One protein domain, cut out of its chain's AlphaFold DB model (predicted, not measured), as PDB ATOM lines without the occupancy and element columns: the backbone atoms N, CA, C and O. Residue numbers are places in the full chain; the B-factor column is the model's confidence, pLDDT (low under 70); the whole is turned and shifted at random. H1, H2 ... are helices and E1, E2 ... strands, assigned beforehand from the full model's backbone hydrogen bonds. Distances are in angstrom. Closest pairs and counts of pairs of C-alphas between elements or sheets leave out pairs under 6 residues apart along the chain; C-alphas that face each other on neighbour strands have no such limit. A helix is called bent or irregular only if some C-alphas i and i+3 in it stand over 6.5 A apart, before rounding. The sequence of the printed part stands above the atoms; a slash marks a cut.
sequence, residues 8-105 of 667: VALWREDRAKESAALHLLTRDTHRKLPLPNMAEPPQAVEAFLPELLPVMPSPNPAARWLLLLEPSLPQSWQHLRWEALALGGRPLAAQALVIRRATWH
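What this domain is: This is residues 8 to 105 of the 667 residues of an uncharacterized protein of Candidatus Accumulibacter sp. SK-01 (UniProt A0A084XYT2). One strongly twisted sheet of five strands makes a wall, and the helices H1 and H2 lie to one side of it, each grazing it, together with the long link of residues 80 to 95. The chain builds a run of three antiparallel strands, E1 to E3, then passes through H1 to E4 on the other side of E1, and through H2 to E5 at the edge. The printed part has 98 residues, with two named helices and five named strands in the order E1, E2, E3, H1, E4, H2, E5; the mixed sheet runs E3, E2, E1, E4, E5. The class is mixed, helices and strands, with under half of the residues in named elements. The whole is compact, with a radius of gyration of the C-alphas of 13.1 A, and its outline is elongated, 43 by 27 by 26 A.

How they stand to each other: E1, residues 8 to 13, and E2, residues 21 to 25, form a hairpin, antiparallel at 155 degrees, with N 9 and O 25 2.8 A apart. E2 and E3, residues 30 to 34, form the next hairpin, at 161 degrees, with N 22 and O 33 at 2.8 A. E1, E2 and E3 are a meander, each strand the antiparallel neighbour of the one before. H1, residues 43 to 55, only grazes the sheet, with its residues 51 to 55. E4, residues 65 to 69, is parallel to E1 at 15 degrees, with N 10 and O 68 at 2.9 A. E3, H1 and E4 are a split strand-helix-strand unit, its two strands running the same way with E2 and E1 between them, and its crossover is right-handed. H2, residues 75 to 79, also only grazes the sheet. H1 and H2 are close but not clearly touching; their closest C-alphas, of Val 45 and Trp 77, are 7.6 A apart. E5, residues 96 to 104, is parallel to E4 at 46 degrees, with N 67 and O 97 at 2.9 A. E4, H2 and E5 are a strand-helix-strand unit, two parallel neighbours with a helix between, also right-handed in its crossover. E3 and E5 are the edge strands. The O i to N i+4 pair of H2 is within hydrogen-bond range; in H1 3 of 9 are, beside 6 of 10 O i to N i+3 pairs.

Where its parts are: E1 begins at C-alpha 8, (256.412, 154.029, 138.212), and is 16.1 A long; E2 measures 12.9 A and E3 13.5 A. H1 begins at C-alpha 43, (259.311, 174.100, 134.669), and is 21.1 A long; it is irregular, but only just, with C-alphas 47 and 50 7.0 A apart. E4 is 13.1 A long and H2 6.3 A. E5 bends by 96 degrees at residue 101 and ends 17.4 A from its start, at C-alpha 104, (260.956, 150.080, 149.596).

The domain as a whole: The C-alphas farthest apart, of Lys 17 and Ala 62, are 43.1 A apart. The printed part has no cut. The link from H2 to E5, 16 residues, is long; within it residues 86 to 87 pair antiparallel with 90 to 91. The mean pLDDT of the printed part is 78.9, and residues 14 to 19, 35 to 44 and 58 to 63 are under 70.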
ATOM      1  N   VAL A   8     255.303 153.391 138.917       91.88
ATOM      2  CA  VAL A   8     256.412 154.029 138.212       91.88
ATOM      3  C   VAL A   8     257.359 154.587 139.273       91.88
ATOM      4  O   VAL A   8     256.948 155.411 140.091       91.88
ATOM      5  N   ALA A   9     258.607 154.127 139.278       92.44
ATOM      6  CA  ALA A   9     259.655 154.598 140.177       92.44
ATOM      7  C   ALA A   9     260.646 155.494 139.443       92.44
ATOM      8  O   ALA A   9     261.072 155.155 138.339       92.44
ATOM      9  N   LEU A  10     260.990 156.623 140.066       92.00
ATOM     10  CA  LEU A  10     261.917 157.621 139.549       92.00
ATOM     11  C   LEU A  10     263.059 157.842 140.540       92.00
ATOM     12  O   LEU A  10     262.818 158.269 141.672       92.00
ATOM     13  N   TRP A  11     264.293 157.639 140.084       91.19
ATOM     14  CA  TRP A  11     265.499 157.940 140.859       91.19
ATOM     15  C   TRP A  11     266.604 158.505 139.973       91.19
ATOM     16  O   TRP A  11     266.613 158.322 138.754       91.19
ATOM     17  N   ARG A  12     267.529 159.233 140.596       87.25
ATOM     18  CA  ARG A  12     268.704 159.799 139.931       87.25
ATOM     19  C   ARG A  12     269.919 158.908 140.168       87.25
ATOM     20  O   ARG A  12     270.177 158.513 141.304       87.25
ATOM     21  N   GLU A  13     270.681 158.642 139.114       82.88
ATOM     22  CA  GLU A  13     271.993 158.004 139.214       82.88
ATOM     23  C   GLU A  13     273.096 159.073 139.286       82.88
ATOM     24  O   GLU A  13     273.332 159.798 138.319       82.88
ATOM     25  N   ASP A  14     273.793 159.141 140.425       66.38
ATOM     26  CA  ASP A  14     274.915 160.070 140.662       66.38
ATOM     27  C   ASP A  14     276.295 159.442 140.361       66.38
ATOM     28  O   ASP A  14     277.332 160.080 140.542       66.38
ATOM     29  N   ARG A  15     276.341 158.174 139.920       56.25
ATOM     30  CA  ARG A  15     277.588 157.397 139.771       56.25
ATOM     31  C   ARG A  15     278.365 157.675 138.478       56.25
ATOM     32  O   ARG A  15     279.560 157.386 138.429       56.25
ATOM     33  N   ALA A  16     277.740 158.247 137.449       50.91
ATOM     34  CA  ALA A  16     278.411 158.546 136.185       50.91
ATOM     35  C   ALA A  16     279.057 159.941 136.228       50.91
ATOM     36  O   ALA A  16     278.369 160.958 136.267       50.91
ATOM     37  N   LYS A  17     280.396 159.994 136.191       45.97
ATOM     38  CA  LYS A  17     281.200 161.230 136.273       45.97
ATOM     39  C   LYS A  17     280.934 162.261 135.159       45.97
ATOM     40  O   LYS A  17     281.450 163.368 135.262       45.97
ATOM     41  N   GLU A  18     280.153 161.932 134.128       51.28
ATOM     42  CA  GLU A  18     280.006 162.780 132.934       51.28
ATOM     43  C   GLU A  18     278.557 163.135 132.547       51.28
ATOM     44  O   GLU A  18     278.359 164.029 131.732       51.28
ATOM     45  N   SER A  19     277.525 162.539 133.160       59.62
ATOM     46  CA  SER A  19     276.140 163.046 133.081       59.62
ATOM     47  C   SER A  19     275.239 162.346 134.098       59.62
ATOM     48  O   SER A  19     275.213 161.119 134.175       59.62
ATOM     49  N   ALA A  20     274.482 163.116 134.883       70.56
ATOM     50  CA  ALA A  20     273.431 162.546 135.718       70.56
ATOM     51  C   ALA A  20     272.354 161.923 134.816       70.56
ATOM     52  O   ALA A  20     271.999 162.489 133.778       70.56
ATOM     53  N   ALA A  21     271.811 160.777 135.217       82.75
ATOM     54  CA  ALA A  21     270.732 160.109 134.497       82.75
ATOM     55  C   ALA A  21     269.501 159.940 135.389       82.75
ATOM     56  O   ALA A  21     269.618 159.712 136.594       82.75
ATOM     57  N   LEU A  22     268.318 160.044 134.783       85.56
ATOM     58  CA  LEU A  22     267.051 159.689 135.408       85.56
ATOM     59  C   LEU A  22     266.704 158.251 135.041       85.56
ATOM     60  O   LEU A  22     266.614 157.905 133.862       85.56
ATOM     61  N   HIS A  23     266.461 157.429 136.047       89.38
ATOM     62  CA  HIS A  23     265.939 156.090 135.862       89.38
ATOM     63  C   HIS A  23     264.427 156.109 136.039       89.38
ATOM     64  O   HIS A  23     263.900 156.745 136.952       89.38
ATOM     65  N   LEU A  24     263.746 155.392 135.154       90.56
ATOM     66  CA  LEU A  24     262.322 155.134 135.228       90.56
ATOM     67  C   LEU A  24     262.101 153.631 135.205       90.56
ATOM     68  O   LEU A  24     262.409 152.977 134.208       90.56
ATOM     69  N   LEU A  25     261.536 153.091 136.280       91.12
ATOM     70  CA  LEU A  25     261.212 151.672 136.393       91.12
ATOM     71  C   LEU A  25     259.715 151.465 136.558       91.12
ATOM     72  O   LEU A  25     259.066 152.094 137.391       91.12
ATOM     73  N   THR A  26     259.190 150.518 135.800       90.00
ATOM     74  CA  THR A  26     257.880 149.912 136.006       90.00
ATOM     75  C   THR A  26     258.054 148.399 136.068       90.00
ATOM     76  O   THR A  26     259.160 147.868 135.946       90.00
ATOM     77  N   ARG A  27     256.947 147.676 136.223       85.44
ATOM     78  CA  ARG A  27     256.960 146.215 136.153       85.44
ATOM     79  C   ARG A  27     257.410 145.676 134.790       85.44
ATOM     80  O   ARG A  27     257.982 144.592 134.728       85.44
ATOM     81  N   ASP A  28     257.145 146.422 133.724       85.56
ATOM     82  CA  ASP A  28     257.286 145.929 132.354       85.56
ATOM     83  C   ASP A  28     258.409 146.637 131.592       85.56
ATOM     84  O   ASP A  28     258.945 146.083 130.635       85.56
ATOM     85  N   THR A  29     258.812 147.831 132.031       87.25
ATOM     86  CA  THR A  29     259.824 148.648 131.350       87.25
ATOM     87  C   THR A  29     260.813 149.276 132.324       87.25
ATOM     88  O   THR A  29     260.415 149.805 133.360       87.25
ATOM     89  N   HIS A  30     262.089 149.307 131.943       90.19
ATOM     90  CA  HIS A  30     263.097 150.179 132.539       90.19
ATOM     91  C   HIS A  30     263.651 151.104 131.455       90.19
ATOM     92  O   HIS A  30     263.954 150.659 130.350       90.19
ATOM     93  N   ARG A  31     263.724 152.407 131.736       86.75
ATOM     94  CA  ARG A  31     264.304 153.411 130.836       86.75
ATOM     95  C   ARG A  31     265.319 154.241 131.605       86.75
ATOM     96  O   ARG A  31     265.025 154.729 132.695       86.75
ATOM     97  N   LYS A  32     266.480 154.452 130.992       86.25
ATOM     98  CA  LYS A  32     267.467 155.439 131.423       86.25
ATOM     99  C   LYS A  32     267.379 156.638 130.490       86.25
ATOM    100  O   LYS A  32     267.506 156.494 129.276       86.25
ATOM    101  N   LEU A  33     267.114 157.805 131.055       80.56
ATOM    102  CA  LEU A  33     266.998 159.061 130.327       80.56
ATOM    103  C   LEU A  33     268.141 159.978 130.767       80.56
ATOM    104  O   LEU A  33     268.453 160.007 131.962       80.56
ATOM    105  N   PRO A  34     268.772 160.738 129.856       75.31
ATOM    106  CA  PRO A  34     269.683 161.792 130.277       75.31
ATOM    107  C   PRO A  34     268.905 162.734 131.196       75.31
ATOM    108  O   PRO A  34     267.805 163.172 130.842       75.31
ATOM    109  N   LEU A  35     269.435 163.013 132.393       66.56
ATOM    110  CA  LEU A  35     268.819 164.024 133.243       66.56
ATOM    111  C   LEU A  35     268.874 165.317 132.424       66.56
ATOM    112  O   LEU A  35     269.951 165.656 131.920       66.56
ATOM    113  N   PRO A  36     267.749 166.018 132.213       57.19
ATOM    114  CA  PRO A  36     267.801 167.261 131.473       57.19
ATOM    115  C   PRO A  36     268.878 168.146 132.116       57.19
ATOM    116  O   PRO A  36     268.899 168.269 133.339       57.19
ATOM    117  N   ASN A  37     269.715 168.829 131.323       52.75
ATOM    118  CA  ASN A  37     270.594 169.926 131.795       52.75
ATOM    119  C   ASN A  37     269.807 171.078 132.462       52.75
ATOM    120  O   ASN A  37     270.331 172.157 132.737       52.75
ATOM    121  N   MET A  38     268.511 170.877 132.659       45.19
ATOM    122  CA  MET A  38     267.585 171.816 133.213       45.19
ATOM    123  C   MET A  38     267.750 171.750 134.717       45.19
ATOM    124  O   MET A  38     267.599 170.707 135.349       45.19
ATOM    125  N   ALA A  39     268.138 172.905 135.231       48.19
ATOM    126  CA  ALA A  39     268.340 173.200 136.623       48.19
ATOM    127  C   ALA A  39     267.165 172.733 137.504       48.19
ATOM    128  O   ALA A  39     266.119 172.247 137.071       48.19
ATOM    129  N   GLU A  40     267.306 173.008 138.785       53.56
ATOM    130  CA  GLU A  40     266.324 172.751 139.822       53.56
ATOM    131  C   GLU A  40     264.891 173.317 139.617       53.56
ATOM    132  O   GLU A  40     264.037 172.872 140.391       53.56
ATOM    133  N   PRO A  41     264.522 174.247 138.692       62.50
ATOM    134  CA  PRO A  41     263.203 174.858 138.800       62.50
ATOM    135  C   PRO A  41     262.033 173.989 138.273       62.50
ATOM    136  O   PRO A  41     262.207 173.141 137.394       62.50
ATOM    137  N   PRO A  42     260.805 174.228 138.783       64.06
ATOM    138  CA  PRO A  42     259.583 173.469 138.478       64.06
ATOM    139  C   PRO A  42     259.250 173.248 136.995       64.06
ATOM    140  O   PRO A  42     258.689 172.209 136.653       64.06
ATOM    141  N   GLN A  43     259.609 174.185 136.107       68.69
ATOM    142  CA  GLN A  43     259.311 174.100 134.669       68.69
ATOM    143  C   GLN A  43     259.996 172.902 133.994       68.69
ATOM    144  O   GLN A  43     259.526 172.410 132.969       68.69
ATOM    145  N   ALA A  44     261.089 172.397 134.575       68.00
ATOM    146  CA  ALA A  44     261.778 171.223 134.059       68.00
ATOM    147  C   ALA A  44     260.990 169.927 134.236       68.00
ATOM    148  O   ALA A  44     261.064 169.045 133.382       68.00
ATOM    149  N   VAL A  45     260.194 169.832 135.302       75.12
ATOM    150  CA  VAL A  45     259.331 168.671 135.524       75.12
ATOM    151  C   VAL A  45     258.189 168.660 134.515       75.12
ATOM    152  O   VAL A  45     257.889 167.612 133.959       75.12
ATOM    153  N   GLU A  46     257.597 169.817 134.209       73.81
ATOM    154  CA  GLU A  46     256.522 169.917 133.211       73.81
ATOM    155  C   GLU A  46     256.981 169.498 131.810       73.81
ATOM    156  O   GLU A  46     256.255 168.791 131.114       73.81
ATOM    157  N   ALA A  47     258.207 169.864 131.423       72.38
ATOM    158  CA  ALA A  47     258.816 169.411 130.173       72.38
ATOM    159  C   ALA A  47     259.097 167.895 130.155       72.38
ATOM    160  O   ALA A  47     259.093 167.286 129.088       72.38
ATOM    161  N   PHE A  48     259.321 167.286 131.324       77.31
ATOM    162  CA  PHE A  48     259.566 165.851 131.481       77.31
ATOM    163  C   PHE A  48     258.281 165.008 131.513       77.31
ATOM    164  O   PHE A  48     258.295 163.880 131.033       77.31
ATOM    165  N   LEU A  49     257.163 165.525 132.036       77.69
ATOM    166  CA  LEU A  49     255.906 164.771 132.195       77.69
ATOM    167  C   LEU A  49     255.476 163.954 130.959       77.69
ATOM    168  O   LEU A  49     255.045 162.815 131.152       77.69
ATOM    169  N   PRO A  50     255.597 164.448 129.708       80.50
ATOM    170  CA  PRO A  50     255.270 163.653 128.527       80.50
ATOM    171  C   PRO A  50     256.054 162.335 128.407       80.50
ATOM    172  O   PRO A  50     255.503 161.373 127.883       80.50
ATOM    173  N   GLU A  51     257.280 162.244 128.935       76.81
ATOM    174  CA  GLU A  51     258.088 161.011 128.933       76.81
ATOM    175  C   GLU A  51     257.541 159.922 129.864       76.81
ATOM    176  O   GLU A  51     257.877 158.747 129.694       76.81
ATOM    177  N   LEU A  52     256.683 160.282 130.827       75.44
ATOM    178  CA  LEU A  52     255.978 159.310 131.662       75.44
ATOM    179  C   LEU A  52     254.858 158.608 130.884       75.44
ATOM    180  O   LEU A  52     254.588 157.442 131.150       75.44
ATOM    181  N   LEU A  53     254.226 159.274 129.907       78.81
ATOM    182  CA  LEU A  53     253.053 158.743 129.193       78.81
ATOM    183  C   LEU A  53     253.263 157.349 128.571       78.81
ATOM    184  O   LEU A  53     252.381 156.508 128.748       78.81
ATOM    185  N   PRO A  54     254.378 157.051 127.871       78.12
ATOM    186  CA  PRO A  54     254.553 155.771 127.176       78.12
ATOM    187  C   PRO A  54     254.734 154.570 128.109       78.12
ATOM    188  O   PRO A  54     254.530 153.434 127.695       78.12
ATOM    189  N   VAL A  55     255.154 154.816 129.347       74.75
ATOM    190  CA  VAL A  55     255.485 153.789 130.349       74.75
ATOM    191  C   VAL A  55     254.422 153.687 131.435       74.75
ATOM    192  O   VAL A  55     254.530 152.870 132.346       74.75
ATOM    193  N   MET A  56     253.375 154.507 131.351       73.25
ATOM    194  CA  MET A  56     252.270 154.428 132.284       73.25
ATOM    195  C   MET A  56     251.551 153.081 132.165       73.25
ATOM    196  O   MET A  56     251.305 152.591 131.058       73.25
ATOM    197  N   PRO A  57     251.112 152.518 133.301       70.25
ATOM    198  CA  PRO A  57     250.118 151.457 133.299       70.25
ATOM    199  C   PRO A  57     248.915 151.898 132.462       70.25
ATOM    200  O   PRO A  57     248.480 153.047 132.579       70.25
ATOM    201  N   SER A  58     248.376 150.996 131.631       62.53
ATOM    202  CA  SER A  58     247.217 151.302 130.780       62.53
ATOM    203  C   SER A  58     246.142 152.026 131.598       62.53
ATOM    204  O   SER A  58     245.798 151.534 132.680       62.53
ATOM    205  N   PRO A  59     245.631 153.181 131.132       55.81
ATOM    206  CA  PRO A  59     244.762 154.030 131.928       55.81
ATOM    207  C   PRO A  59     243.469 153.282 132.245       55.81
ATOM    208  O   PRO A  59     242.535 153.244 131.448       55.81
ATOM    209  N   ASN A  60     243.411 152.675 133.428       60.09
ATOM    210  CA  ASN A  60     242.168 152.219 134.008       60.09
ATOM    211  C   ASN A  60     241.588 153.406 134.786       60.09
ATOM    212  O   ASN A  60     242.114 153.746 135.846       60.09
ATOM    213  N   PRO A  61     240.508 154.045 134.305       54.97
ATOM    214  CA  PRO A  61     239.936 155.210 134.972       54.97
ATOM    215  C   PRO A  61     239.444 154.920 136.400       54.97
ATOM    216  O   PRO A  61     239.218 155.867 137.145       54.97
ATOM    217  N   ALA A  62     239.310 153.644 136.788       56.09
ATOM    218  CA  ALA A  62     238.888 153.205 138.116       56.09
ATOM    219  C   ALA A  62     240.038 152.770 139.056       56.09
ATOM    220  O   ALA A  62     239.773 152.382 140.197       56.09
ATOM    221  N   ALA A  63     241.305 152.784 138.618       69.62
ATOM    222  CA  ALA A  63     242.426 152.318 139.440       69.62
ATOM    223  C   ALA A  63     243.612 153.290 139.428       69.62
ATOM    224  O   ALA A  63     244.219 153.535 138.389       69.62
ATOM    225  N   ARG A  64     243.962 153.801 140.616       80.81
ATOM    226  CA  ARG A  64     245.182 154.588 140.830       80.81
ATOM    227  C   ARG A  64     246.435 153.715 140.734       80.81
ATOM    228  O   ARG A  64     246.410 152.563 141.165       80.81
ATOM    229  N   TRP A  65     247.530 154.283 140.242       86.62
ATOM    230  CA  TRP A  65     248.874 153.685 140.253       86.62
ATOM    231  C   TRP A  65     249.808 154.435 141.221       86.62
ATOM    232  O   TRP A  65     249.425 155.463 141.772       86.62
ATOM    233  N   LEU A  66     251.007 153.919 141.490       89.94
ATOM    234  CA  LEU A  66     251.981 154.528 142.407       89.94
ATOM    235  C   LEU A  66     253.045 155.315 141.643       89.94
ATOM    236  O   LEU A  66     253.710 154.748 140.781       89.94
ATOM    237  N   LEU A  67     253.257 156.582 141.996       92.19
ATOM    238  CA  LEU A  67     254.414 157.356 141.547       92.19
ATOM    239  C   LEU A  67     255.414 157.463 142.698       92.19
ATOM    240  O   LEU A  67     255.158 158.174 143.668       92.19
ATOM    241  N   LEU A  68     256.536 156.756 142.591       93.94
ATOM    242  CA  LEU A  68     257.584 156.723 143.609       93.94
ATOM    243  C   LEU A  68     258.677 157.729 143.240       93.94
ATOM    244  O   LEU A  68     259.334 157.588 142.211       93.94
ATOM    245  N   LEU A  69     258.854 158.749 144.077       93.81
ATOM    246  CA  LEU A  69     259.868 159.789 143.924       93.81
ATOM    247  C   LEU A  69     260.984 159.547 144.936       93.81
ATOM    248  O   LEU A  69     260.840 159.871 146.120       93.81
ATOM    249  N   GLU A  70     262.106 159.002 144.492       92.44
ATOM    250  CA  GLU A  70     263.162 158.569 145.404       92.44
ATOM    251  C   GLU A  70     264.011 159.708 145.979       92.44
ATOM    252  O   GLU A  70     264.164 160.758 145.344       92.44
ATOM    253  N   PRO A  71     264.612 159.521 147.173       90.69
ATOM    254  CA  PRO A  71     265.424 160.543 147.833       90.69
ATOM    255  C   PRO A  71     266.597 161.087 147.008       90.69
ATOM    256  O   PRO A  71     267.060 162.183 147.307       90.69
ATOM    257  N   SER A  72     267.084 160.341 146.011       89.06
ATOM    258  CA  SER A  72     268.169 160.772 145.119       89.06
ATOM    259  C   SER A  72     267.750 161.866 144.130       89.06
ATOM    260  O   SER A  72     268.605 162.559 143.580       89.06
ATOM    261  N   LEU A  73     266.447 162.061 143.902       87.69
ATOM    262  CA  LEU A  73     265.947 163.149 143.063       87.69
ATOM    263  C   LEU A  73     266.269 164.529 143.674       87.69
ATOM    264  O   LEU A  73     266.362 164.657 144.897       87.69
ATOM    265  N   PRO A  74     266.372 165.592 142.850       84.81
ATOM    266  CA  PRO A  74     266.594 166.948 143.346       84.81
ATOM    267  C   PRO A  74     265.582 167.357 144.423       84.81
ATOM    268  O   PRO A  74     264.385 167.079 144.318       84.81
ATOM    269  N   GLN A  75     266.040 168.092 145.439       84.50
ATOM    270  CA  GLN A  75     265.173 168.537 146.534       84.50
ATOM    271  C   GLN A  75     263.995 169.387 146.030       84.50
ATOM    272  O   GLN A  75     262.885 169.300 146.552       84.50
ATOM    273  N   SER A  76     264.203 170.177 144.974       83.38
ATOM    274  CA  SER A  76     263.138 170.951 144.336       83.38
ATOM    275  C   SER A  76     262.024 170.074 143.755       83.38
ATOM    276  O   SER A  76     260.856 170.450 143.837       83.38
ATOM    277  N   TRP A  77     262.353 168.883 143.244       86.12
ATOM    278  CA  TRP A  77     261.374 167.904 142.769       86.12
ATOM    279  C   TRP A  77     260.626 167.279 143.943       86.12
ATOM    280  O   TRP A  77     259.408 167.144 143.882       86.12
ATOM    281  N   GLN A  78     261.320 166.975 145.043       87.56
ATOM    282  CA  GLN A  78     260.687 166.473 146.269       87.56
ATOM    283  C   GLN A  78     259.721 167.485 146.901       87.56
ATOM    284  O   GLN A  78     258.803 167.082 147.610       87.56
ATOM    285  N   HIS A  79     259.876 168.782 146.613       84.56
ATOM    286  CA  HIS A  79     259.006 169.863 147.098       84.56
ATOM    287  C   HIS A  79     257.949 170.334 146.096       84.56
ATOM    288  O   HIS A  79     257.027 171.061 146.468       84.56
ATOM    289  N   LEU A  80     258.051 169.930 144.830       85.50
ATOM    290  CA  LEU A  80     257.085 170.293 143.796       85.50
ATOM    291  C   LEU A  80     255.711 169.688 144.100       85.50
ATOM    292  O   LEU A  80     255.621 168.576 144.609       85.50
ATOM    293  N   ARG A  81     254.616 170.378 143.771       85.31
ATOM    294  CA  ARG A  81     253.252 169.842 143.914       85.31
ATOM    295  C   ARG A  81     252.890 168.929 142.736       85.31
ATOM    296  O   ARG A  81     252.069 169.292 141.896       85.31
ATOM    297  N   TRP A  82     253.522 167.756 142.676       87.75
ATOM    298  CA  TRP A  82     253.301 166.737 141.641       87.75
ATOM    299  C   TRP A  82     251.829 166.418 141.420       87.75
ATOM    300  O   TRP A  82     251.382 166.247 140.297       87.75
ATOM    301  N   GLU A  83     251.049 166.395 142.488       87.88
ATOM    302  CA  GLU A  83     249.648 166.011 142.479       87.88
ATOM    303  C   GLU A  83     248.784 166.963 141.629       87.88
ATOM    304  O   GLU A  83     247.778 166.540 141.056       87.88
ATOM    305  N   ALA A  84     249.198 168.229 141.505       85.50
ATOM    306  CA  ALA A  84     248.527 169.238 140.689       85.50
ATOM    307  C   ALA A  84     248.971 169.233 139.216       85.50
ATOM    308  O   ALA A  84     248.307 169.849 138.383       85.50
ATOM    309  N   LEU A  85     250.071 168.550 138.883       86.12
ATOM    310  CA  LEU A  85     250.569 168.486 137.515       86.12
ATOM    311  C   LEU A  85     249.609 167.692 136.625       86.12
ATOM    312  O   LEU A  85     249.038 166.681 137.044       86.12
ATOM    313  N   ALA A  86     249.438 168.148 135.386       84.19
ATOM    314  CA  ALA A  86     248.575 167.497 134.411       84.19
ATOM    315  C   ALA A  86     249.364 166.487 133.572       84.19
ATOM    316  O   ALA A  86     250.364 166.828 132.945       84.19
ATOM    317  N   LEU A  87     248.864 165.256 133.505       81.25
ATOM    318  CA  LEU A  87     249.398 164.192 132.661       81.25
ATOM    319  C   LEU A  87     248.247 163.593 131.850       81.25
ATOM    320  O   LEU A  87     247.239 163.166 132.418       81.25
ATOM    321  N   GLY A  88     248.351 163.630 130.518       78.44
ATOM    322  CA  GLY A  88     247.258 163.204 129.633       78.44
ATOM    323  C   GLY A  88     245.978 164.039 129.799       78.44
ATOM    324  O   GLY A  88     244.875 163.514 129.680       78.44
ATOM    325  N   GLY A  89     246.112 165.327 130.145       81.12
ATOM    326  CA  GLY A  89     244.985 166.250 130.338       81.12
ATOM    327  C   GLY A  89     244.229 166.106 131.666       81.12
ATOM    328  O   GLY A  89     243.247 166.812 131.881       81.12
ATOM    329  N   ARG A  90     244.672 165.227 132.575       81.88
ATOM    330  CA  ARG A  90     244.082 165.043 133.914       81.88
ATOM    331  C   ARG A  90     245.134 165.278 135.009       81.88
ATOM    332  O   ARG A  90     246.295 164.925 134.799       81.88
ATOM    333  N   PRO A  91     244.763 165.812 136.187       84.81
ATOM    334  CA  PRO A  91     245.692 165.937 137.312       84.81
ATOM    335  C   PRO A  91     246.259 164.578 137.743       84.81
ATOM    336  O   PRO A  91     245.523 163.583 137.765       84.81
ATOM    337  N   LEU A  92     247.534 164.525 138.139       84.56
ATOM    338  CA  LEU A  92     248.153 163.318 138.698       84.56
ATOM    339  C   LEU A  92     247.416 162.841 139.952       84.56
ATOM    340  O   LEU A  92     247.200 161.644 140.106       84.56
ATOM    341  N   ALA A  93     246.906 163.756 140.781       84.12
ATOM    342  CA  ALA A  93     246.058 163.438 141.931       84.12
ATOM    343  C   ALA A  93     244.817 162.596 141.604       84.12
ATOM    344  O   ALA A  93     244.254 161.988 142.510       84.12
ATOM    345  N   ALA A  94     244.350 162.587 140.355       81.19
ATOM    346  CA  ALA A  94     243.184 161.817 139.924       81.19
ATOM    347  C   ALA A  94     243.555 160.437 139.354       81.19
ATOM    348  O   ALA A  94     242.668 159.680 138.963       81.19
ATOM    349  N   GLN A  95     244.851 160.142 139.236       82.62
ATOM    350  CA  GLN A  95     245.371 158.987 138.500       82.62
ATOM    351  C   GLN A  95     246.429 158.211 139.291       82.62
ATOM    352  O   GLN A  95     246.536 157.001 139.130       82.62
ATOM    353  N   ALA A  96     247.185 158.878 140.162       86.62
ATOM    354  CA  ALA A  96     248.306 158.317 140.897       86.62
ATOM    355  C   ALA A  96     248.223 158.618 142.402       86.62
ATOM    356  O   ALA A  96     247.587 159.580 142.842       86.62
ATOM    357  N   LEU A  97     248.885 157.777 143.191       88.94
ATOM    358  CA  LEU A  97     249.305 158.056 144.559       88.94
ATOM    359  C   LEU A  97     250.775 158.475 144.496       88.94
ATOM    360  O   LEU A  97     251.626 157.667 144.126       88.94
ATOM    361  N   VAL A  98     251.065 159.738 144.813       90.75
ATOM    362  CA  VAL A  98     252.437 160.257 144.825       90.75
ATOM    363  C   VAL A  98     253.083 159.938 146.170       90.75
ATOM    364  O   VAL A  98     252.534 160.264 147.228       90.75
ATOM    365  N   ILE A  99     254.244 159.287 146.117       93.69
ATOM    366  CA  ILE A  99     255.039 158.885 147.276       93.69
ATOM    367  C   ILE A  99     256.394 159.586 147.180       93.69
ATOM    368  O   ILE A  99     257.189 159.310 146.284       93.69
ATOM    369  N   ARG A 100     256.642 160.521 148.095       93.88
ATOM    370  CA  ARG A 100     257.867 161.324 148.181       93.88
ATOM    371  C   ARG A 100     258.888 160.664 149.082       93.88
ATOM    372  O   ARG A 100     258.525 160.011 150.062       93.88
ATOM    373  N   ARG A 101     260.166 160.871 148.760       93.12
ATOM    374  CA  ARG A 101     261.298 160.174 149.388       93.12
ATOM    375  C   ARG A 101     261.023 158.679 149.542       93.12
ATOM    376  O   ARG A 101     261.249 158.111 150.608       93.12
ATOM    377  N   ALA A 102     260.480 158.093 148.481       93.50
ATOM    378  CA  ALA A 102     260.025 156.720 148.479       93.50
ATOM    379  C   ALA A 102     261.191 155.777 148.781       93.50
ATOM    380  O   ALA A 102     262.243 155.869 148.154       93.50
ATOM    381  N   THR A 103     260.987 154.865 149.720       91.06
ATOM    382  CA  THR A 103     261.890 153.743 149.974       91.06
ATOM    383  C   THR A 103     261.076 152.460 149.999       91.06
ATOM    384  O   THR A 103     259.916 152.444 150.421       91.06
ATOM    385  N   TRP A 104     261.656 151.356 149.527       89.75
ATOM    386  CA  TRP A 104     260.956 150.080 149.596       89.75
ATOM    387  C   TRP A 104     260.990 149.551 151.030       89.75
ATOM    388  O   TRP A 104     262.058 149.324 151.604       89.75
ATOM    389  N   HIS A 105     259.821 149.251 151.581       85.81
ATOM    390  CA  HIS A 105     259.664 148.428 152.771       85.81
ATOM    391  C   HIS A 105     258.582 147.367 152.558       85.81
ATOM    392  O   HIS A 105     257.506 147.678 152.061       85.81
TER     393      HIS A 105